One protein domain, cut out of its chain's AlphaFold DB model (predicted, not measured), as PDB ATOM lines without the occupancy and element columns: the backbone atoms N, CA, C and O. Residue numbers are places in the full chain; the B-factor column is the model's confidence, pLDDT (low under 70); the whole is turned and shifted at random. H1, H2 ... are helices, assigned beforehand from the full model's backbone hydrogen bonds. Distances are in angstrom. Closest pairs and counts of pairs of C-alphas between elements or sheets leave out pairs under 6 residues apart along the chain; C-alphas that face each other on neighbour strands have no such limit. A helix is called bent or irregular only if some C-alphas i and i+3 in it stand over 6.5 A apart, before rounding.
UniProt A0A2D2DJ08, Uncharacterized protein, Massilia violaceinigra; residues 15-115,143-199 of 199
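What this domain is: This is residues 15 to 115 and 143 to 199 of the 199 residues of an uncharacterized protein of Massilia violaceinigra (UniProt A0A2D2DJ08). Two helical hairpins, H1 with H2 and H7 with H8, are joined by a further long helix, H4, which packs on H2 and on H7 and crosses both; H1 also packs on H8, and the long helices close a round of contacts. Short H6 packs on H4, while H3 and the long link before it lie out to one side and H5 lies near the cut. The printed part has 158 residues with eight named helices, H1 to H8 in order, and no named strand: all helix, mostly crossed in packing. It is compact, with a radius of gyration of the C-alphas of 16.0 A, and spans 49 by 46 by 33 A.

How they stand to each other: Start at H1, residues 15 to 39, which has a kink of 37 degrees near residue 32; it is neither bent nor irregular, but only just, with C-alphas 31 and 34 6.3 A apart. It forms a hairpin with H2, residues 44 to 66, at a shallow tilt of 19 degrees, opposite ways; look for their closest C-alphas, Leu 26 and His 58, 5.5 A apart. Residues 56 to 66 of H2 touch residues 97 to 107 of the hub H4, residues 92 to 115, at a steep tilt of 53 degrees, closest at C-alphas Ala 59 and Gly 104, 4.6 A. H3, residues 78 to 81, only just touches H4, with 3 pairs of C-alphas within 8 A, the closest those of His 81 and Arg 102, 6.3 A. H5, residues 143 to 146, touches no helix, and H6, residues 148 to 151, touches H4 at C-alphas Pro 149 and Thr 106, their closest, 5.1 A. H7, residues 153 to 171, touches H4 at 36 degrees, only just steep, opposite ways, with closest C-alphas His 160 and Ser 99, 5.2 A. H7 and H8, residues 178 to 198, form a hairpin at a steep tilt of 43 degrees, closest at C-alphas Val 166 and Ala 178, 5.3 A. Residues 189 to 196 of H8 touch residues 31 to 38 of H1 at a steep tilt of 57 degrees, closest at C-alphas Ser 193 and Pro 34, 7.3 A; H1 and H7 are near each other. Every O i to N i+4 pair is within hydrogen-bond range in H8, against 18 of 21 in H1, 18 of 19 in H2, 18 of 20 in H4 and 13 of 15 in H7; H3, H5 and H6 are too short for such a pair.

Where its parts are: Find C-alpha 15 at (144.574, 199.748, 111.596); H1 runs 35.3 A from there, and H2 31.7 A. H4 runs 36.0 A from C-alpha 92 at (156.796, 188.183, 128.432) and is only just irregular, C-alphas 111 and 114 being 6.9 A apart. H7 runs 27.1 A, and H8 30.7 A to C-alpha 198 at (129.805, 164.655, 130.687).

The domain as a whole: The two farthest C-alphas, Gly 41 and Ala 73, are 49.2 A apart. Residues 116 to 142 are not printed, and C-alphas 115 and 143 across the cut are 14.3 A apart. The link from H2 to H3 is long. Mean pLDDT of the printed part is 75.1, and low confidence includes residues 66 to 74 and 192 to 199.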
ATOM      1  N   PRO A  15     145.480 200.901 111.698       75.38
ATOM      2  CA  PRO A  15     144.574 199.748 111.596       75.38
ATOM      3  C   PRO A  15     144.996 198.546 112.449       75.38
ATOM      4  O   PRO A  15     144.177 197.865 113.065       75.38
ATOM      5  N   LYS A  16     146.307 198.329 112.575       78.31
ATOM      6  CA  LYS A  16     146.896 197.299 113.438       78.31
ATOM      7  C   LYS A  16     146.455 197.405 114.904       78.31
ATOM      8  O   LYS A  16     146.226 196.380 115.537       78.31
ATOM      9  N   ILE A  17     146.327 198.611 115.459       77.06
ATOM     10  CA  ILE A  17     145.888 198.833 116.846       77.06
ATOM     11  C   ILE A  17     144.425 198.426 117.023       77.06
ATOM     12  O   ILE A  17     144.093 197.818 118.042       77.06
ATOM     13  N   ILE A  18     143.565 198.723 116.047       81.50
ATOM     14  CA  ILE A  18     142.151 198.325 116.066       81.50
ATOM     15  C   ILE A  18     142.060 196.799 116.113       81.50
ATOM     16  O   ILE A  18     141.475 196.242 117.041       81.50
ATOM     17  N   TRP A  19     142.754 196.110 115.208       80.50
ATOM     18  CA  TRP A  19     142.785 194.649 115.193       80.50
ATOM     19  C   TRP A  19     143.421 194.041 116.449       80.50
ATOM     20  O   TRP A  19     142.953 193.020 116.945       80.50
ATOM     21  N   MET A  20     144.426 194.684 117.050       76.94
ATOM     22  CA  MET A  20     144.962 194.261 118.352       76.94
ATOM     23  C   MET A  20     143.930 194.361 119.483       76.94
ATOM     24  O   MET A  20     143.974 193.558 120.418       76.94
ATOM     25  N   ARG A  21     143.021 195.342 119.432       78.56
ATOM     26  CA  ARG A  21     141.911 195.457 120.390       78.56
ATOM     27  C   ARG A  21     140.877 194.361 120.148       78.56
ATOM     28  O   ARG A  21     140.508 193.702 121.114       78.56
ATOM     29  N   VAL A  22     140.502 194.102 118.894       81.31
ATOM     30  CA  VAL A  22     139.607 192.987 118.527       81.31
ATOM     31  C   VAL A  22     140.182 191.655 119.009       81.31
ATOM     32  O   VAL A  22     139.505 190.904 119.702       81.31
ATOM     33  N   ASN A  23     141.470 191.406 118.763       80.19
ATOM     34  CA  ASN A  23     142.130 190.184 119.208       80.19
ATOM     35  C   ASN A  23     142.127 190.031 120.738       80.19
ATOM     36  O   ASN A  23     142.045 188.923 121.260       80.19
ATOM     37  N   ARG A  24     142.189 191.145 121.478       75.81
ATOM     38  CA  ARG A  24     142.056 191.144 122.940       75.81
ATOM     39  C   ARG A  24     140.625 190.833 123.383       75.81
ATOM     40  O   ARG A  24     140.460 190.137 124.375       75.81
ATOM     41  N   VAL A  25     139.615 191.343 122.681       79.19
ATOM     42  CA  VAL A  25     138.204 191.019 122.954       79.19
ATOM     43  C   VAL A  25     137.950 189.532 122.716       79.19
ATOM     44  O   VAL A  25     137.355 188.892 123.572       79.19
ATOM     45  N   LEU A  26     138.480 188.960 121.629       77.69
ATOM     46  CA  LEU A  26     138.400 187.518 121.373       77.69
ATOM     47  C   LEU A  26     139.054 186.697 122.494       77.69
ATOM     48  O   LEU A  26     138.468 185.726 122.958       77.69
ATOM     49  N   ALA A  27     140.216 187.128 122.999       72.56
ATOM     50  CA  ALA A  27     140.861 186.481 124.144       72.56
ATOM     51  C   ALA A  27     139.986 186.498 125.412       72.56
ATOM     52  O   ALA A  27     139.957 185.528 126.161       72.56
ATOM     53  N   TRP A  28     139.258 187.592 125.657       74.44
ATOM     54  CA  TRP A  28     138.304 187.671 126.766       74.44
ATOM     55  C   TRP A  28     137.064 186.818 126.529       74.44
ATOM     56  O   TRP A  28     136.588 186.174 127.461       74.44
ATOM     57  N   ALA A  29     136.563 186.782 125.297       78.12
ATOM     58  CA  ALA A  29     135.430 185.948 124.925       78.12
ATOM     59  C   ALA A  29     135.726 184.462 125.173       78.12
ATOM     60  O   ALA A  29     134.840 183.758 125.636       78.12
ATOM     61  N   LEU A  30     136.976 184.011 125.001       71.81
ATOM     62  CA  LEU A  30     137.397 182.650 125.366       71.81
ATOM     63  C   LEU A  30     137.238 182.313 126.847       71.81
ATOM     64  O   LEU A  30     137.127 181.143 127.187       71.81
ATOM     65  N   ILE A  31     137.249 183.313 127.727       68.75
ATOM     66  CA  ILE A  31     137.050 183.123 129.166       68.75
ATOM     67  C   ILE A  31     135.568 183.291 129.506       68.75
ATOM     68  O   ILE A  31     134.997 182.480 130.227       68.75
ATOM     69  N   VAL A  32     134.942 184.351 128.993       76.25
ATOM     70  CA  VAL A  32     133.567 184.728 129.345       76.25
ATOM     71  C   VAL A  32     132.540 183.781 128.727       76.25
ATOM     72  O   VAL A  32     131.543 183.488 129.378       76.25
ATOM     73  N   SER A  33     132.768 183.285 127.508       77.44
ATOM     74  CA  SER A  33     131.795 182.455 126.790       77.44
ATOM     75  C   SER A  33     131.489 181.146 127.531       77.44
ATOM     76  O   SER A  33     130.317 180.939 127.837       77.44
ATOM     77  N   PRO A  34     132.467 180.331 127.976       66.75
ATOM     78  CA  PRO A  34     132.157 179.114 128.737       66.75
ATOM     79  C   PRO A  34     131.469 179.386 130.078       66.75
ATOM     80  O   PRO A  34     130.589 178.632 130.490       66.75
ATOM     81  N   LEU A  35     131.817 180.493 130.746       71.00
ATOM     82  CA  LEU A  35     131.156 180.921 131.985       71.00
ATOM     83  C   LEU A  35     129.694 181.317 131.741       71.00
ATOM     84  O   LEU A  35     128.809 180.920 132.497       71.00
ATOM     85  N   ALA A  36     129.437 182.079 130.677       77.81
ATOM     86  CA  ALA A  36     128.095 182.490 130.287       77.81
ATOM     87  C   ALA A  36     127.257 181.286 129.846       77.81
ATOM     88  O   ALA A  36     126.112 181.148 130.264       77.81
ATOM     89  N   GLN A  37     127.835 180.379 129.060       75.44
ATOM     90  CA  GLN A  37     127.160 179.162 128.623       75.44
ATOM     91  C   GLN A  37     126.760 178.275 129.799       75.44
ATOM     92  O   GLN A  37     125.651 177.741 129.796       75.44
ATOM     93  N   TRP A  38     127.637 178.150 130.799       67.50
ATOM     94  CA  TRP A  38     127.347 177.440 132.039       67.50
ATOM     95  C   TRP A  38     126.200 178.101 132.809       67.50
ATOM     96  O   TRP A  38     125.239 177.422 133.165       67.50
ATOM     97  N   ALA A  39     126.253 179.423 132.998       77.06
ATOM     98  CA  ALA A  39     125.199 180.173 133.685       77.06
ATOM     99  C   ALA A  39     123.837 180.069 132.973       77.06
ATOM    100  O   ALA A  39     122.797 180.054 133.624       77.06
ATOM    101  N   LEU A  40     123.849 179.969 131.642       82.25
ATOM    102  CA  LEU A  40     122.659 179.827 130.803       82.25
ATOM    103  C   LEU A  40     122.189 178.372 130.628       82.25
ATOM    104  O   LEU A  40     121.174 178.145 129.975       82.25
ATOM    105  N   GLY A  41     122.908 177.383 131.171       77.38
ATOM    106  CA  GLY A  41     122.563 175.965 131.013       77.38
ATOM    107  C   GLY A  41     122.649 175.472 129.563       77.38
ATOM    108  O   GLY A  41     121.876 174.613 129.140       77.38
ATOM    109  N   THR A  42     123.557 176.041 128.770       76.69
ATOM    110  CA  THR A  42     123.677 175.737 127.338       76.69
ATOM    111  C   THR A  42     124.283 174.351 127.134       76.69
ATOM    112  O   THR A  42     125.316 174.038 127.724       76.69
ATOM    113  N   ALA A  43     123.692 173.542 126.249       72.81
ATOM    114  CA  ALA A  43     124.226 172.224 125.911       72.81
ATOM    115  C   ALA A  43     125.669 172.316 125.379       72.81
ATOM    116  O   ALA A  43     125.945 173.102 124.462       72.81
ATOM    117  N   PHE A  44     126.563 171.475 125.911       66.88
ATOM    118  CA  PHE A  44     128.002 171.508 125.637       66.88
ATOM    119  C   PHE A  44     128.338 171.558 124.151       66.88
ATOM    120  O   PHE A  44     129.115 172.404 123.740       66.88
ATOM    121  N   MET A  45     127.714 170.724 123.319       66.44
ATOM    122  CA  MET A  45     128.035 170.669 121.886       66.44
ATOM    123  C   MET A  45     127.753 171.986 121.150       66.44
ATOM    124  O   MET A  45     128.482 172.345 120.226       66.44
ATOM    125  N   ARG A  46     126.718 172.735 121.564       70.50
ATOM    126  CA  ARG A  46     126.417 174.062 120.999       70.50
ATOM    127  C   ARG A  46     127.389 175.119 121.514       70.50
ATOM    128  O   ARG A  46     127.841 175.951 120.732       70.50
ATOM    129  N   GLY A  47     127.717 175.064 122.801       73.31
ATOM    130  CA  GLY A  47     128.687 175.959 123.421       73.31
ATOM    131  C   GLY A  47     130.107 175.780 122.876       73.31
ATOM    132  O   GLY A  47     130.739 176.730 122.417       73.31
ATOM    133  N   LEU A  48     130.545 174.525 122.782       71.12
ATOM    134  CA  LEU A  48     131.841 174.117 122.257       71.12
ATOM    135  C   LEU A  48     132.059 174.621 120.831       71.12
ATOM    136  O   LEU A  48     133.148 175.092 120.516       71.12
ATOM    137  N   ALA A  49     131.045 174.549 119.963       72.38
ATOM    138  CA  ALA A  49     131.163 175.055 118.599       72.38
ATOM    139  C   ALA A  49     131.471 176.562 118.577       72.38
ATOM    140  O   ALA A  49     132.379 176.994 117.866       72.38
ATOM    141  N   LEU A  50     130.764 177.352 119.390       77.56
ATOM    142  CA  LEU A  50     131.011 178.788 119.520       77.56
ATOM    143  C   LEU A  50     132.411 179.066 120.086       77.56
ATOM    144  O   LEU A  50     133.144 179.888 119.535       77.56
ATOM    145  N   ASP A  51     132.812 178.355 121.140       74.00
ATOM    146  CA  ASP A  51     134.122 178.539 121.770       74.00
ATOM    147  C   ASP A  51     135.269 178.165 120.832       74.00
ATOM    148  O   ASP A  51     136.267 178.881 120.764       74.00
ATOM    149  N   LEU A  52     135.111 177.097 120.044       70.44
ATOM    150  CA  LEU A  52     136.066 176.711 119.008       70.44
ATOM    151  C   LEU A  52     136.177 177.781 117.919       70.44
ATOM    152  O   LEU A  52     137.291 178.104 117.507       70.44
ATOM    153  N   VAL A  53     135.061 178.374 117.481       78.25
ATOM    154  CA  VAL A  53     135.078 179.472 116.500       78.25
ATOM    155  C   VAL A  53     135.819 180.688 117.059       78.25
ATOM    156  O   VAL A  53     136.695 181.232 116.384       78.25
ATOM    157  N   ILE A  54     135.528 181.086 118.301       79.00
ATOM    158  CA  ILE A  54     136.218 182.196 118.971       79.00
ATOM    159  C   ILE A  54     137.718 181.888 119.099       79.00
ATOM    160  O   ILE A  54     138.553 182.760 118.852       79.00
ATOM    161  N   LEU A  55     138.074 180.645 119.428       73.25
ATOM    162  CA  LEU A  55     139.454 180.193 119.615       73.25
ATOM    163  C   LEU A  55     140.240 180.202 118.303       73.25
ATOM    164  O   LEU A  55     141.361 180.714 118.265       73.25
ATOM    165  N   VAL A  56     139.638 179.715 117.217       73.75
ATOM    166  CA  VAL A  56     140.222 179.751 115.869       73.75
ATOM    167  C   VAL A  56     140.387 181.192 115.394       73.75
ATOM    168  O   VAL A  56     141.467 181.556 114.926       73.75
ATOM    169  N   ALA A  57     139.368 182.039 115.569       79.94
ATOM    170  CA  ALA A  57     139.433 183.449 115.196       79.94
ATOM    171  C   ALA A  57     140.535 184.189 115.971       79.94
ATOM    172  O   ALA A  57     141.337 184.913 115.377       79.94
ATOM    173  N   HIS A  58     140.626 183.964 117.285       77.50
ATOM    174  CA  HIS A  58     141.672 184.537 118.129       77.50
ATOM    175  C   HIS A  58     143.070 184.095 117.683       77.50
ATOM    176  O   HIS A  58     143.999 184.902 117.588       77.50
ATOM    177  N   ALA A  59     143.230 182.810 117.376       70.06
ATOM    178  CA  ALA A  59     144.505 182.254 116.963       70.06
ATOM    179  C   ALA A  59     144.954 182.757 115.581       70.06
ATOM    180  O   ALA A  59     146.095 183.199 115.429       70.06
ATOM    181  N   ALA A  60     144.055 182.752 114.593       74.94
ATOM    182  CA  ALA A  60     144.329 183.248 113.247       74.94
ATOM    183  C   ALA A  60     144.684 184.740 113.266       74.94
ATOM    184  O   ALA A  60     145.666 185.166 112.656       74.94
ATOM    185  N   MET A  61     143.941 185.533 114.038       77.19
ATOM    186  CA  MET A  61     144.194 186.963 114.189       77.19
ATOM    187  C   MET A  61     145.502 187.242 114.934       77.19
ATOM    188  O   MET A  61     146.248 188.145 114.558       77.19
ATOM    189  N   SER A  62     145.839 186.436 115.945       72.00
ATOM    190  CA  SER A  62     147.138 186.510 116.619       72.00
ATOM    191  C   SER A  62     148.294 186.230 115.654       72.00
ATOM    192  O   SER A  62     149.284 186.966 115.660       72.00
ATOM    193  N   LEU A  63     148.156 185.228 114.781       72.38
ATOM    194  CA  LEU A  63     149.150 184.927 113.752       72.38
ATOM    195  C   LEU A  63     149.270 186.065 112.729       72.38
ATOM    196  O   LEU A  63     150.382 186.485 112.420       72.38
ATOM    197  N   ALA A  64     148.150 186.611 112.252       77.44
ATOM    198  CA  ALA A  64     148.140 187.700 111.275       77.44
ATOM    199  C   ALA A  64     148.744 189.005 111.830       77.44
ATOM    200  O   ALA A  64     149.506 189.687 111.148       77.44
ATOM    201  N   LEU A  65     148.439 189.358 113.084       72.38
ATOM    202  CA  LEU A  65     148.872 190.629 113.677       72.38
ATOM    203  C   LEU A  65     150.320 190.633 114.151       72.38
ATOM    204  O   LEU A  65     150.970 191.690 114.180       72.38
ATOM    205  N   PHE A  66     150.805 189.474 114.584       69.25
ATOM    206  CA  PHE A  66     152.087 189.364 115.266       69.25
ATOM    207  C   PHE A  66     153.097 188.484 114.531       69.25
ATOM    208  O   PHE A  66     154.286 188.561 114.844       69.25
ATOM    209  N   GLY A  67     152.656 187.733 113.520       66.69
ATOM    210  CA  GLY A  67     153.486 186.817 112.755       66.69
ATOM    211  C   GLY A  67     153.992 185.643 113.588       66.69
ATOM    212  O   GLY A  67     153.589 185.416 114.731       66.69
ATOM    213  N   VAL A  68     154.924 184.894 113.001       67.25
ATOM    214  CA  VAL A  68     155.643 183.834 113.711       67.25
ATOM    215  C   VAL A  68     156.502 184.469 114.817       67.25
ATOM    216  O   VAL A  68     157.202 185.453 114.545       67.25
ATOM    217  N   PRO A  69     156.481 183.939 116.055       63.53
ATOM    218  CA  PRO A  69     157.259 184.469 117.167       63.53
ATOM    219  C   PRO A  69     158.744 184.569 116.806       63.53
ATOM    220  O   PRO A  69     159.410 183.567 116.550       63.53
ATOM    221  N   LYS A  70     159.288 185.788 116.809       62.06
ATOM    222  CA  LYS A  70     160.722 186.022 116.609       62.06
ATOM    223  C   LYS A  70     161.408 186.045 117.970       62.06
ATOM    224  O   LYS A  70     161.144 186.925 118.789       62.06
ATOM    225  N   ALA A  71     162.290 185.086 118.221       61.06
ATOM    226  CA  ALA A  71     163.222 185.172 119.335       61.06
ATOM    227  C   ALA A  71     164.452 185.970 118.865       61.06
ATOM    228  O   ALA A  71     165.012 185.629 117.819       61.06
ATOM    229  N   PRO A  72     164.875 187.030 119.580       53.78
ATOM    230  CA  PRO A  72     166.132 187.692 119.255       53.78
ATOM    231  C   PRO A  72     167.246 186.634 119.303       53.78
ATOM    232  O   PRO A  72     167.323 185.862 120.253       53.78
ATOM    233  N   ALA A  73     168.025 186.540 118.225       59.28
ATOM    234  CA  ALA A  73     169.073 185.538 117.991       59.28
ATOM    235  C   ALA A  73     168.652 184.076 117.699       59.28
ATOM    236  O   ALA A  73     169.537 183.233 117.564       59.28
ATOM    237  N   ARG A  74     167.362 183.724 117.532       66.06
ATOM    238  CA  ARG A  74     166.981 182.343 117.140       66.06
ATOM    239  C   ARG A  74     166.076 182.303 115.914       66.06
ATOM    240  O   ARG A  74     165.065 182.997 115.843       66.06
ATOM    241  N   ARG A  75     166.435 181.438 114.959       71.69
ATOM    242  CA  ARG A  75     165.588 181.079 113.811       71.69
ATOM    243  C   ARG A  75     164.396 180.230 114.270       71.69
ATOM    244  O   ARG A  75     164.384 179.704 115.387       71.69
ATOM    245  N   PHE A  76     163.403 180.087 113.393       75.25
ATOM    246  CA  PHE A  76     162.310 179.137 113.582       75.25
ATOM    247  C   PHE A  76     162.862 177.735 113.886       75.25
ATOM    248  O   PHE A  76     163.788 177.272 113.224       75.25
ATOM    249  N   SER A  77     162.287 177.057 114.880       80.75
ATOM    250  CA  SER A  77     162.594 175.657 115.181       80.75
ATOM    251  C   SER A  77     161.332 174.887 115.548       80.75
ATOM    252  O   SER A  77     160.484 175.390 116.296       80.75
ATOM    253  N   ALA A  78     161.227 173.647 115.059       79.94
ATOM    254  CA  ALA A  78     160.125 172.742 115.385       79.94
ATOM    255  C   ALA A  78     160.052 172.469 116.895       79.94
ATOM    256  O   ALA A  78     158.967 172.458 117.470       79.94
ATOM    257  N   ALA A  79     161.205 172.365 117.570       82.44
ATOM    258  CA  ALA A  79     161.272 172.235 119.025       82.44
ATOM    259  C   ALA A  79     160.495 173.353 119.741       82.44
ATOM    260  O   ALA A  79     159.757 173.097 120.690       82.44
ATOM    261  N   MET A  80     160.630 174.595 119.265       82.56
ATOM    262  CA  MET A  80     159.953 175.751 119.842       82.56
ATOM    263  C   MET A  80     158.493 175.865 119.391       82.56
ATOM    264  O   MET A  80     157.631 176.177 120.206       82.56
ATOM    265  N   HIS A  81     158.186 175.629 118.121       79.50
ATOM    266  CA  HIS A  81     156.875 175.973 117.560       79.50
ATOM    267  C   HIS A  81     155.882 174.808 117.566       79.50
ATOM    268  O   HIS A  81     154.688 175.047 117.704       79.50
ATOM    269  N   VAL A  82     156.376 173.571 117.479       79.12
ATOM    270  CA  VAL A  82     155.573 172.339 117.416       79.12
ATOM    271  C   VAL A  82     155.654 171.582 118.741       79.12
ATOM    272  O   VAL A  82     154.634 171.306 119.363       79.12
ATOM    273  N   PHE A  83     156.867 171.321 119.241       81.75
ATOM    274  CA  PHE A  83     157.056 170.485 120.435       81.75
ATOM    275  C   PHE A  83     156.907 171.223 121.765       81.75
ATOM    276  O   PHE A  83     156.881 170.607 122.830       81.75
ATOM    277  N   GLY A  84     156.767 172.547 121.729       76.94
ATOM    278  CA  GLY A  84     156.433 173.315 122.919       76.94
ATOM    279  C   GLY A  84     157.618 173.720 123.804       76.94
ATOM    280  O   GLY A  84     157.403 174.266 124.889       76.94
ATOM    281  N   ARG A  85     158.867 173.538 123.359       82.06
ATOM    282  CA  ARG A  85     160.058 173.974 124.105       82.06
ATOM    283  C   ARG A  85     160.058 175.489 124.259       82.06
ATOM    284  O   ARG A  85     160.094 176.217 123.269       82.06
ATOM    285  N   GLN A  86     159.988 175.988 125.486       78.50
ATOM    286  CA  GLN A  86     159.976 177.421 125.768       78.50
ATOM    287  C   GLN A  86     161.367 177.865 126.237       78.50
ATOM    288  O   GLN A  86     161.809 177.422 127.293       78.50
ATOM    289  N   PRO A  87     162.083 178.700 125.464       79.88
ATOM    290  CA  PRO A  87     163.339 179.273 125.925       79.88
ATOM    291  C   PRO A  87     163.150 180.139 127.182       79.88
ATOM    292  O   PRO A  87     162.175 180.898 127.245       79.88
ATOM    293  N   PRO A  88     164.068 180.053 128.162       77.44
ATOM    294  CA  PRO A  88     163.964 180.791 129.423       77.44
ATOM    295  C   PRO A  88     164.145 182.310 129.249       77.44
ATOM    296  O   PRO A  88     163.599 183.098 130.014       77.44
ATOM    297  N   ASP A  89     164.856 182.723 128.205       81.25
ATOM    298  CA  ASP A  89     165.239 184.093 127.850       81.25
ATOM    299  C   ASP A  89     164.168 184.869 127.059       81.25
ATOM    300  O   ASP A  89     164.395 185.997 126.620       81.25
ATOM    301  N   LEU A  90     162.968 184.308 126.863       76.44
ATOM    302  CA  LEU A  90     161.907 185.014 126.145       76.44
ATOM    303  C   LEU A  90     161.276 186.136 126.983       76.44
ATOM    304  O   LEU A  90     160.773 185.931 128.095       76.44
ATOM    305  N   SER A  91     161.164 187.319 126.372       77.25
ATOM    306  CA  SER A  91     160.368 188.419 126.923       77.25
ATOM    307  C   SER A  91     158.910 187.979 127.164       77.25
ATOM    308  O   SER A  91     158.397 187.131 126.424       77.25
ATOM    309  N   PRO A  92     158.196 188.541 128.159       73.62
ATOM    310  CA  PRO A  92     156.796 188.183 128.432       73.62
ATOM    311  C   PRO A  92     155.892 188.300 127.199       73.62
ATOM    312  O   PRO A  92     155.042 187.447 126.955       73.62
ATOM    313  N   ARG A  93     156.138 189.320 126.366       73.19
ATOM    314  CA  ARG A  93     155.442 189.516 125.091       73.19
ATOM    315  C   ARG A  93     155.688 188.354 124.129       73.19
ATOM    316  O   ARG A  93     154.730 187.805 123.601       73.19
ATOM    317  N   ASN A  94     156.940 187.953 123.916       76.44
ATOM    318  CA  ASN A  94     157.253 186.858 122.993       76.44
ATOM    319  C   ASN A  94     156.766 185.503 123.518       76.44
ATOM    320  O   ASN A  94     156.378 184.655 122.721       76.44
ATOM    321  N   ARG A  95     156.723 185.309 124.843       77.31
ATOM    322  CA  ARG A  95     156.105 184.125 125.458       77.31
ATOM    323  C   ARG A  95     154.614 184.037 125.150       77.31
ATOM    324  O   ARG A  95     154.167 182.976 124.731       77.31
ATOM    325  N   PHE A  96     153.883 185.141 125.301       74.88
ATOM    326  CA  PHE A  96     152.459 185.216 124.964       74.88
ATOM    327  C   PHE A  96     152.200 184.954 123.471       74.88
ATOM    328  O   PHE A  96     151.317 184.177 123.118       74.88
ATOM    329  N   LEU A  97     153.008 185.549 122.587       75.88
ATOM    330  CA  LEU A  97     152.893 185.315 121.144       75.88
ATOM    331  C   LEU A  97     153.189 183.861 120.770       75.88
ATOM    332  O   LEU A  97     152.494 183.283 119.942       75.88
ATOM    333  N   LEU A  98     154.198 183.256 121.399       78.88
ATOM    334  CA  LEU A  98     154.564 181.866 121.158       78.88
ATOM    335  C   LEU A  98     153.511 180.883 121.669       78.88
ATOM    336  O   LEU A  98     153.224 179.904 120.984       78.88
ATOM    337  N   SER A  99     152.918 181.127 122.839       77.62
ATOM    338  CA  SER A  99     151.816 180.292 123.319       77.62
ATOM    339  C   SER A  99     150.574 180.445 122.439       77.62
ATOM    340  O   SER A  99     150.008 179.430 122.047       77.62
ATOM    341  N   GLY A 100     150.226 181.666 122.016       74.25
ATOM    342  CA  GLY A 100     149.113 181.905 121.086       74.25
ATOM    343  C   GLY A 100     149.321 181.243 119.720       74.25
ATOM    344  O   GLY A 100     148.419 180.588 119.202       74.25
ATOM    345  N   TYR A 101     150.541 181.318 119.174       77.50
ATOM    346  CA  TYR A 101     150.923 180.597 117.957       77.50
ATOM    347  C   TYR A 101     150.698 179.086 118.101       77.50
ATOM    348  O   TYR A 101     150.121 178.456 117.219       77.50
ATOM    349  N   ARG A 102     151.136 178.491 119.219       80.25
ATOM    350  CA  ARG A 102     150.995 177.047 119.464       80.25
ATOM    351  C   ARG A 102     149.538 176.627 119.624       80.25
ATOM    352  O   ARG A 102     149.176 175.567 119.123       80.25
ATOM    353  N   VAL A 103     148.710 177.447 120.279       77.56
ATOM    354  CA  VAL A 103     147.254 177.229 120.325       77.56
ATOM    355  C   VAL A 103     146.702 177.191 118.898       77.56
ATOM    356  O   VAL A 103     146.045 176.223 118.534       77.56
ATOM    357  N   GLY A 104     147.052 178.165 118.055       75.25
ATOM    358  CA  GLY A 104     146.617 178.189 116.654       75.25
ATOM    359  C   GLY A 104     147.066 176.990 115.832       75.25
ATOM    360  O   GLY A 104     146.258 176.395 115.124       75.25
ATOM    361  N   LEU A 105     148.330 176.592 115.971       77.81
ATOM    362  CA  LEU A 105     148.852 175.396 115.319       77.81
ATOM    363  C   LEU A 105     148.061 174.149 115.742       77.81
ATOM    364  O   LEU A 105     147.689 173.340 114.901       77.81
ATOM    365  N   THR A 106     147.764 174.022 117.035       77.19
ATOM    366  CA  THR A 106     146.996 172.901 117.593       77.19
ATOM    367  C   THR A 106     145.593 172.820 116.989       77.19
ATOM    368  O   THR A 106     145.147 171.739 116.619       77.19
ATOM    369  N   LEU A 107     144.916 173.957 116.815       73.94
ATOM    370  CA  LEU A 107     143.593 174.006 116.182       73.94
ATOM    371  C   LEU A 107     143.640 173.665 114.697       73.94
ATOM    372  O   LEU A 107     142.751 172.976 114.208       73.94
ATOM    373  N   LEU A 108     144.675 174.124 113.988       74.69
ATOM    374  CA  LEU A 108     144.879 173.759 112.590       74.69
ATOM    375  C   LEU A 108     145.049 172.241 112.454       74.69
ATOM    376  O   LEU A 108     144.420 171.632 111.595       74.69
ATOM    377  N   PHE A 109     145.836 171.619 113.339       74.62
ATOM    378  CA  PHE A 109     145.944 170.160 113.397       74.62
ATOM    379  C   PHE A 109     144.598 169.496 113.696       74.62
ATOM    380  O   PHE A 109     144.273 168.505 113.052       74.62
ATOM    381  N   LEU A 110     143.797 170.050 114.612       74.81
ATOM    382  CA  LEU A 110     142.478 169.513 114.962       74.81
ATOM    383  C   LEU A 110     141.512 169.549 113.765       74.81
ATOM    384  O   LEU A 110     140.802 168.580 113.517       74.81
ATOM    385  N   LEU A 111     141.549 170.623 112.972       72.38
ATOM    386  CA  LEU A 111     140.811 170.759 111.709       72.38
ATOM    387  C   LEU A 111     141.227 169.730 110.647       72.38
ATOM    388  O   LEU A 111     140.411 169.359 109.810       72.38
ATOM    389  N   LEU A 112     142.473 169.252 110.691       73.62
ATOM    390  CA  LEU A 112     143.003 168.237 109.774       73.62
ATOM    391  C   LEU A 112     142.736 166.793 110.245       73.62
ATOM    392  O   LEU A 112     142.944 165.846 109.478       73.62
ATOM    393  N   VAL A 113     142.249 166.591 111.475       74.75
ATOM    394  CA  VAL A 113     141.931 165.254 112.009       74.75
ATOM    395  C   VAL A 113     140.854 164.534 111.179       74.75
ATOM    396  O   VAL A 113     141.089 163.380 110.824       74.75
ATOM    397  N   PRO A 114     139.717 165.150 110.790       74.06
ATOM    398  CA  PRO A 114     138.702 164.472 109.980       74.06
ATOM    399  C   PRO A 114     139.233 163.996 108.623       74.06
ATOM    400  O   PRO A 114     138.928 162.883 108.199       74.06
ATOM    401  N   THR A 115     140.078 164.800 107.968       74.12
ATOM    402  CA  THR A 115     140.735 164.423 106.707       74.12
ATOM    403  C   THR A 115     141.713 163.269 106.891       74.12
ATOM    404  O   THR A 115     141.746 162.362 106.063       74.12
ATOM    405  N   SER A 143     152.556 159.048 114.624       66.75
ATOM    406  CA  SER A 143     151.272 159.624 115.036       66.75
ATOM    407  C   SER A 143     151.392 160.370 116.361       66.75
ATOM    408  O   SER A 143     150.860 161.468 116.460       66.75
ATOM    409  N   LEU A 144     152.167 159.877 117.332       71.69
ATOM    410  CA  LEU A 144     152.477 160.632 118.552       71.69
ATOM    411  C   LEU A 144     153.213 161.944 118.249       71.69
ATOM    412  O   LEU A 144     152.929 162.954 118.886       71.69
ATOM    413  N   ILE A 145     154.117 161.955 117.264       73.00
ATOM    414  CA  ILE A 145     154.840 163.157 116.824       73.00
ATOM    415  C   ILE A 145     153.902 164.142 116.112       73.00
ATOM    416  O   ILE A 145     153.916 165.334 116.421       73.00
ATOM    417  N   VAL A 146     153.078 163.663 115.178       70.19
ATOM    418  CA  VAL A 146     152.151 164.495 114.394       70.19
ATOM    419  C   VAL A 146     151.018 165.039 115.266       70.19
ATOM    420  O   VAL A 146     150.648 166.205 115.143       70.19
ATOM    421  N   LEU A 147     150.497 164.224 116.185       75.38
ATOM    422  CA  LEU A 147     149.432 164.595 117.117       75.38
ATOM    423  C   LEU A 147     149.979 165.241 118.399       75.38
ATOM    424  O   LEU A 147     149.195 165.651 119.252       75.38
ATOM    425  N   TRP A 148     151.301 165.393 118.542       81.25
ATOM    426  CA  TRP A 148     151.919 166.016 119.715       81.25
ATOM    427  C   TRP A 148     151.313 167.380 120.083       81.25
ATOM    428  O   TRP A 148     151.035 167.598 121.267       81.25
ATOM    429  N   PRO A 149     151.045 168.301 119.129       77.00
ATOM    430  CA  PRO A 149     150.390 169.569 119.449       77.00
ATOM    431  C   PRO A 149     149.019 169.377 120.115       77.00
ATOM    432  O   PRO A 149     148.706 170.084 121.070       77.00
ATOM    433  N   LEU A 150     148.245 168.381 119.665       76.56
ATOM    434  CA  LEU A 150     146.927 168.041 120.217       76.56
ATOM    435  C   LEU A 150     147.047 167.462 121.627       76.56
ATOM    436  O   LEU A 150     146.364 167.919 122.539       76.56
ATOM    437  N   LEU A 151     147.972 166.522 121.834       79.12
ATOM    438  CA  LEU A 151     148.239 165.940 123.155       79.12
ATOM    439  C   LEU A 151     148.672 167.010 124.170       79.12
ATOM    440  O   LEU A 151     148.332 166.949 125.349       79.12
ATOM    441  N   ARG A 152     149.389 168.039 123.705       81.00
ATOM    442  CA  ARG A 152     149.856 169.166 124.522       81.00
ATOM    443  C   ARG A 152     148.839 170.309 124.625       81.00
ATOM    444  O   ARG A 152     149.166 171.346 125.212       81.00
ATOM    445  N   MET A 153     147.632 170.176 124.075       77.88
ATOM    446  CA  MET A 153     146.634 171.251 124.061       77.88
ATOM    447  C   MET A 153     146.316 171.797 125.464       77.88
ATOM    448  O   MET A 153     146.398 173.018 125.624       77.88
ATOM    449  N   PRO A 154     146.074 170.972 126.508       75.56
ATOM    450  CA  PRO A 154     145.756 171.489 127.843       75.56
ATOM    451  C   PRO A 154     146.887 172.344 128.424       75.56
ATOM    452  O   PRO A 154     146.670 173.458 128.896       75.56
ATOM    453  N   VAL A 155     148.129 171.863 128.301       82.56
ATOM    454  CA  VAL A 155     149.327 172.577 128.766       82.56
ATOM    455  C   VAL A 155     149.533 173.872 127.982       82.56
ATOM    456  O   VAL A 155     149.917 174.894 128.544       82.56
ATOM    457  N   THR A 156     149.288 173.844 126.675       78.81
ATOM    458  CA  THR A 156     149.468 175.003 125.794       78.81
ATOM    459  C   THR A 156     148.423 176.082 126.073       78.81
ATOM    460  O   THR A 156     148.776 177.260 126.134       78.81
ATOM    461  N   LEU A 157     147.170 175.686 126.317       75.19
ATOM    462  CA  LEU A 157     146.103 176.578 126.764       75.19
ATOM    463  C   LEU A 157     146.426 177.180 128.132       75.19
ATOM    464  O   LEU A 157     146.339 178.393 128.282       75.19
ATOM    465  N   PHE A 158     146.897 176.381 129.094       79.69
ATOM    466  CA  PHE A 158     147.340 176.892 130.395       79.69
ATOM    467  C   PHE A 158     148.465 177.934 130.247       79.69
ATOM    468  O   PHE A 158     148.354 179.048 130.751       79.69
ATOM    469  N   GLN A 159     149.510 177.615 129.469       79.50
ATOM    470  CA  GLN A 159     150.640 178.513 129.161       79.50
ATOM    471  C   GLN A 159     150.225 179.802 128.437       79.50
ATOM    472  O   GLN A 159     151.010 180.752 128.362       79.50
ATOM    473  N   HIS A 160     149.028 179.831 127.855       78.38
ATOM    474  CA  HIS A 160     148.480 181.000 127.189       78.38
ATOM    475  C   HIS A 160     147.546 181.804 128.102       78.38
ATOM    476  O   HIS A 160     147.709 183.019 128.222       78.38
ATOM    477  N   LEU A 161     146.606 181.139 128.773       75.50
ATOM    478  CA  LEU A 161     145.569 181.765 129.591       75.50
ATOM    479  C   LEU A 161     146.128 182.349 130.889       75.50
ATOM    480  O   LEU A 161     145.866 183.515 131.173       75.50
ATOM    481  N   ASP A 162     146.943 181.597 131.633       81.31
ATOM    482  CA  ASP A 162     147.485 182.031 132.929       81.31
ATOM    483  C   ASP A 162     148.197 183.401 132.858       81.31
ATOM    484  O   ASP A 162     147.732 184.355 133.493       81.31
ATOM    485  N   PRO A 163     149.236 183.603 132.020       74.56
ATOM    486  CA  PRO A 163     149.921 184.894 131.957       74.56
ATOM    487  C   PRO A 163     149.025 186.024 131.432       74.56
ATOM    488  O   PRO A 163     149.225 187.187 131.792       74.56
ATOM    489  N   SER A 164     148.035 185.699 130.598       72.19
ATOM    490  CA  SER A 164     147.075 186.667 130.059       72.19
ATOM    491  C   SER A 164     146.141 187.183 131.144       72.19
ATOM    492  O   SER A 164     145.953 188.395 131.275       72.19
ATOM    493  N   ILE A 165     145.619 186.273 131.968       74.12
ATOM    494  CA  ILE A 165     144.764 186.594 133.109       74.12
ATOM    495  C   ILE A 165     145.570 187.360 134.160       74.12
ATOM    496  O   ILE A 165     145.123 188.408 134.618       74.12
ATOM    497  N   VAL A 166     146.802 186.940 134.469       80.56
ATOM    498  CA  VAL A 166     147.687 187.688 135.379       80.56
ATOM    499  C   VAL A 166     147.905 189.119 134.885       80.56
ATOM    500  O   VAL A 166     147.821 190.070 135.668       80.56
ATOM    501  N   GLN A 167     148.182 189.309 133.592       76.12
ATOM    502  CA  GLN A 167     148.400 190.644 133.038       76.12
ATOM    503  C   GLN A 167     147.121 191.494 133.055       76.12
ATOM    504  O   GLN A 167     147.199 192.698 133.309       76.12
ATOM    505  N   ALA A 168     145.958 190.890 132.812       71.50
ATOM    506  CA  ALA A 168     144.662 191.547 132.927       71.50
ATOM    507  C   ALA A 168     144.362 191.986 134.368       71.50
ATOM    508  O   ALA A 168     144.115 193.167 134.605       71.50
ATOM    509  N   LEU A 169     144.487 191.075 135.335       75.56
ATOM    510  CA  LEU A 169     144.264 191.350 136.757       75.56
ATOM    511  C   LEU A 169     145.195 192.453 137.274       75.56
ATOM    512  O   LEU A 169     144.757 193.358 137.984       75.56
ATOM    513  N   ARG A 170     146.467 192.451 136.853       78.25
ATOM    514  CA  ARG A 170     147.414 193.528 137.187       78.25
ATOM    515  C   ARG A 170     146.995 194.884 136.623       78.25
ATOM    516  O   ARG A 170     147.174 195.894 137.300       78.25
ATOM    517  N   ARG A 171     146.435 194.926 135.407       74.62
ATOM    518  CA  ARG A 171     145.884 196.161 134.815       74.62
ATOM    519  C   ARG A 171     144.641 196.655 135.550       74.62
ATOM    520  O   ARG A 171     144.415 197.856 135.575       74.62
ATOM    521  N   TRP A 172     143.890 195.759 136.180       75.38
ATOM    522  CA  TRP A 172     142.774 196.090 137.071       75.38
ATOM    523  C   TRP A 172     143.206 196.405 138.512       75.38
ATOM    524  O   TRP A 172     142.381 196.454 139.413       75.38
ATOM    525  N   GLY A 173     144.503 196.632 138.750       80.19
ATOM    526  CA  GLY A 173     145.020 197.069 140.051       80.19
ATOM    527  C   GLY A 173     145.399 195.937 141.007       80.19
ATOM    528  O   GLY A 173     145.964 196.196 142.069       80.19
ATOM    529  N   MET A 174     145.191 194.672 140.633       80.94
ATOM    530  CA  MET A 174     145.532 193.531 141.481       80.94
ATOM    531  C   MET A 174     147.033 193.214 141.393       80.94
ATOM    532  O   MET A 174     147.493 192.507 140.497       80.94
ATOM    533  N   ARG A 175     147.831 193.756 142.322       76.62
ATOM    534  CA  ARG A 175     149.302 193.604 142.305       76.62
ATOM    535  C   ARG A 175     149.821 192.364 143.043       76.62
ATOM    536  O   ARG A 175     150.745 191.732 142.544       76.62
ATOM    537  N   LYS A 176     149.240 192.017 144.201       80.88
ATOM    538  CA  LYS A 176     149.755 190.949 145.088       80.88
ATOM    539  C   LYS A 176     149.203 189.551 144.769       80.88
ATOM    540  O   LYS A 176     149.974 188.605 144.708       80.88
ATOM    541  N   ASN A 177     147.904 189.434 144.476       86.62
ATOM    542  CA  ASN A 177     147.223 188.127 144.392       86.62
ATOM    543  C   ASN A 177     146.863 187.679 142.963       86.62
ATOM    544  O   ASN A 177     146.240 186.635 142.787       86.62
ATOM    545  N   ALA A 178     147.269 188.429 141.932       80.94
ATOM    546  CA  ALA A 178     146.879 188.152 140.546       80.94
ATOM    547  C   ALA A 178     147.266 186.744 140.061       80.94
ATOM    548  O   ALA A 178     146.528 186.158 139.281       80.94
ATOM    549  N   GLY A 179     148.393 186.195 140.532       82.19
ATOM    550  CA  GLY A 179     148.824 184.835 140.186       82.19
ATOM    551  C   GLY A 179     147.875 183.758 140.712       82.19
ATOM    552  O   GLY A 179     147.372 182.953 139.940       82.19
ATOM    553  N   GLY A 180     147.572 183.777 142.014       83.81
ATOM    554  CA  GLY A 180     146.686 182.778 142.625       83.81
ATOM    555  C   GLY A 180     145.258 182.829 142.072       83.81
ATOM    556  O   GLY A 180     144.642 181.791 141.827       83.81
ATOM    557  N   VAL A 181     144.754 184.036 141.799       81.88
ATOM    558  CA  VAL A 181     143.437 184.222 141.173       81.88
ATOM    559  C   VAL A 181     143.439 183.716 139.729       81.88
ATOM    560  O   VAL A 181     142.501 183.030 139.334       81.88
ATOM    561  N   ALA A 182     144.495 183.984 138.952       80.94
ATOM    562  CA  ALA A 182     144.609 183.481 137.584       80.94
ATOM    563  C   ALA A 182     144.592 181.948 137.526       80.94
ATOM    564  O   ALA A 182     143.809 181.381 136.766       80.94
ATOM    565  N   VAL A 183     145.368 181.284 138.386       84.00
ATOM    566  CA  VAL A 183     145.376 179.817 138.495       84.00
ATOM    567  C   VAL A 183     143.981 179.284 138.823       84.00
ATOM    568  O   VAL A 183     143.512 178.355 138.171       84.00
ATOM    569  N   SER A 184     143.288 179.907 139.780       81.81
ATOM    570  CA  SER A 184     141.930 179.505 140.170       81.81
ATOM    571  C   SER A 184     140.936 179.631 139.011       81.81
ATOM    572  O   SER A 184     140.147 178.717 138.782       81.81
ATOM    573  N   ILE A 185     141.012 180.719 138.233       77.44
ATOM    574  CA  ILE A 185     140.177 180.928 137.039       77.44
ATOM    575  C   ILE A 185     140.451 179.845 135.990       77.44
ATOM    576  O   ILE A 185     139.511 179.284 135.430       77.44
ATOM    577  N   VAL A 186     141.722 179.519 135.732       76.88
ATOM    578  CA  VAL A 186     142.084 178.494 134.741       76.88
ATOM    579  C   VAL A 186     141.641 177.099 135.192       76.88
ATOM    580  O   VAL A 186     141.094 176.351 134.386       76.88
ATOM    581  N   ILE A 187     141.817 176.747 136.470       81.44
ATOM    582  CA  ILE A 187     141.328 175.472 137.019       81.44
ATOM    583  C   ILE A 187     139.809 175.389 136.875       81.44
ATOM    584  O   ILE A 187     139.306 174.405 136.337       81.44
ATOM    585  N   PHE A 188     139.088 176.430 137.302       78.44
ATOM    586  CA  PHE A 188     137.631 176.481 137.210       78.44
ATOM    587  C   PHE A 188     137.140 176.327 135.766       78.44
ATOM    588  O   PHE A 188     136.187 175.590 135.516       78.44
ATOM    589  N   PHE A 189     137.819 176.962 134.810       73.31
ATOM    590  CA  PHE A 189     137.535 176.833 133.384       73.31
ATOM    591  C   PHE A 189     137.635 175.382 132.891       73.31
ATOM    592  O   PHE A 189     136.713 174.893 132.237       73.31
ATOM    593  N   PHE A 190     138.722 174.676 133.221       73.69
ATOM    594  CA  PHE A 190     138.906 173.283 132.801       73.69
ATOM    595  C   PHE A 190     137.917 172.342 133.494       73.69
ATOM    596  O   PHE A 190     137.344 171.478 132.835       73.69
ATOM    597  N   LEU A 191     137.673 172.535 134.794       74.62
ATOM    598  CA  LEU A 191     136.708 171.741 135.559       74.62
ATOM    599  C   LEU A 191     135.287 171.909 135.016       74.62
ATOM    600  O   LEU A 191     134.595 170.923 134.787       74.62
ATOM    601  N   SER A 192     134.874 173.149 134.753       65.75
ATOM    602  CA  SER A 192     133.544 173.454 134.215       65.75
ATOM    603  C   SER A 192     133.376 172.906 132.800       65.75
ATOM    604  O   SER A 192     132.355 172.295 132.498       65.75
ATOM    605  N   SER A 193     134.403 173.052 131.954       65.50
ATOM    606  CA  SER A 193     134.427 172.456 130.611       65.50
ATOM    607  C   SER A 193     134.301 170.929 130.658       65.50
ATOM    608  O   SER A 193     133.572 170.350 129.860       65.50
ATOM    609  N   TYR A 194     134.969 170.272 131.613       67.94
ATOM    610  CA  TYR A 194     134.893 168.821 131.801       67.94
ATOM    611  C   TYR A 194     133.525 168.360 132.318       67.94
ATOM    612  O   TYR A 194     132.964 167.404 131.793       67.94
ATOM    613  N   ILE A 195     132.950 169.057 133.306       67.31
ATOM    614  CA  ILE A 195     131.597 168.766 133.808       67.31
ATOM    615  C   ILE A 195     130.571 168.896 132.680       67.31
ATOM    616  O   ILE A 195     129.670 168.069 132.579       67.31
ATOM    617  N   ASN A 196     130.714 169.916 131.831       62.22
ATOM    618  CA  ASN A 196     129.815 170.128 130.703       62.22
ATOM    619  C   ASN A 196     129.982 169.047 129.621       62.22
ATOM    620  O   ASN A 196     129.001 168.649 129.021       62.22
ATOM    621  N   LEU A 197     131.189 168.510 129.409       62.84
ATOM    622  CA  LEU A 197     131.414 167.398 128.473       62.84
ATOM    623  C   LEU A 197     130.653 166.114 128.864       62.84
ATOM    624  O   LEU A 197     130.334 165.313 127.990       62.84
ATOM    625  N   ILE A 198     130.416 165.891 130.161       66.69
ATOM    626  CA  ILE A 198     129.805 164.655 130.687       66.69
ATOM    627  C   ILE A 198     128.280 164.767 130.827       66.69
ATOM    628  O   ILE A 198     127.600 163.744 130.909       66.69
ATOM    629  N   ARG A 199     127.743 165.988 130.884       55.72
ATOM    630  CA  ARG A 199     126.302 166.250 130.970       55.72
ATOM    631  C   ARG A 199     125.667 166.332 129.587       55.72
ATOM    632  O   ARG A 199     124.524 165.845 129.475       55.72
TER     633      ARG A 199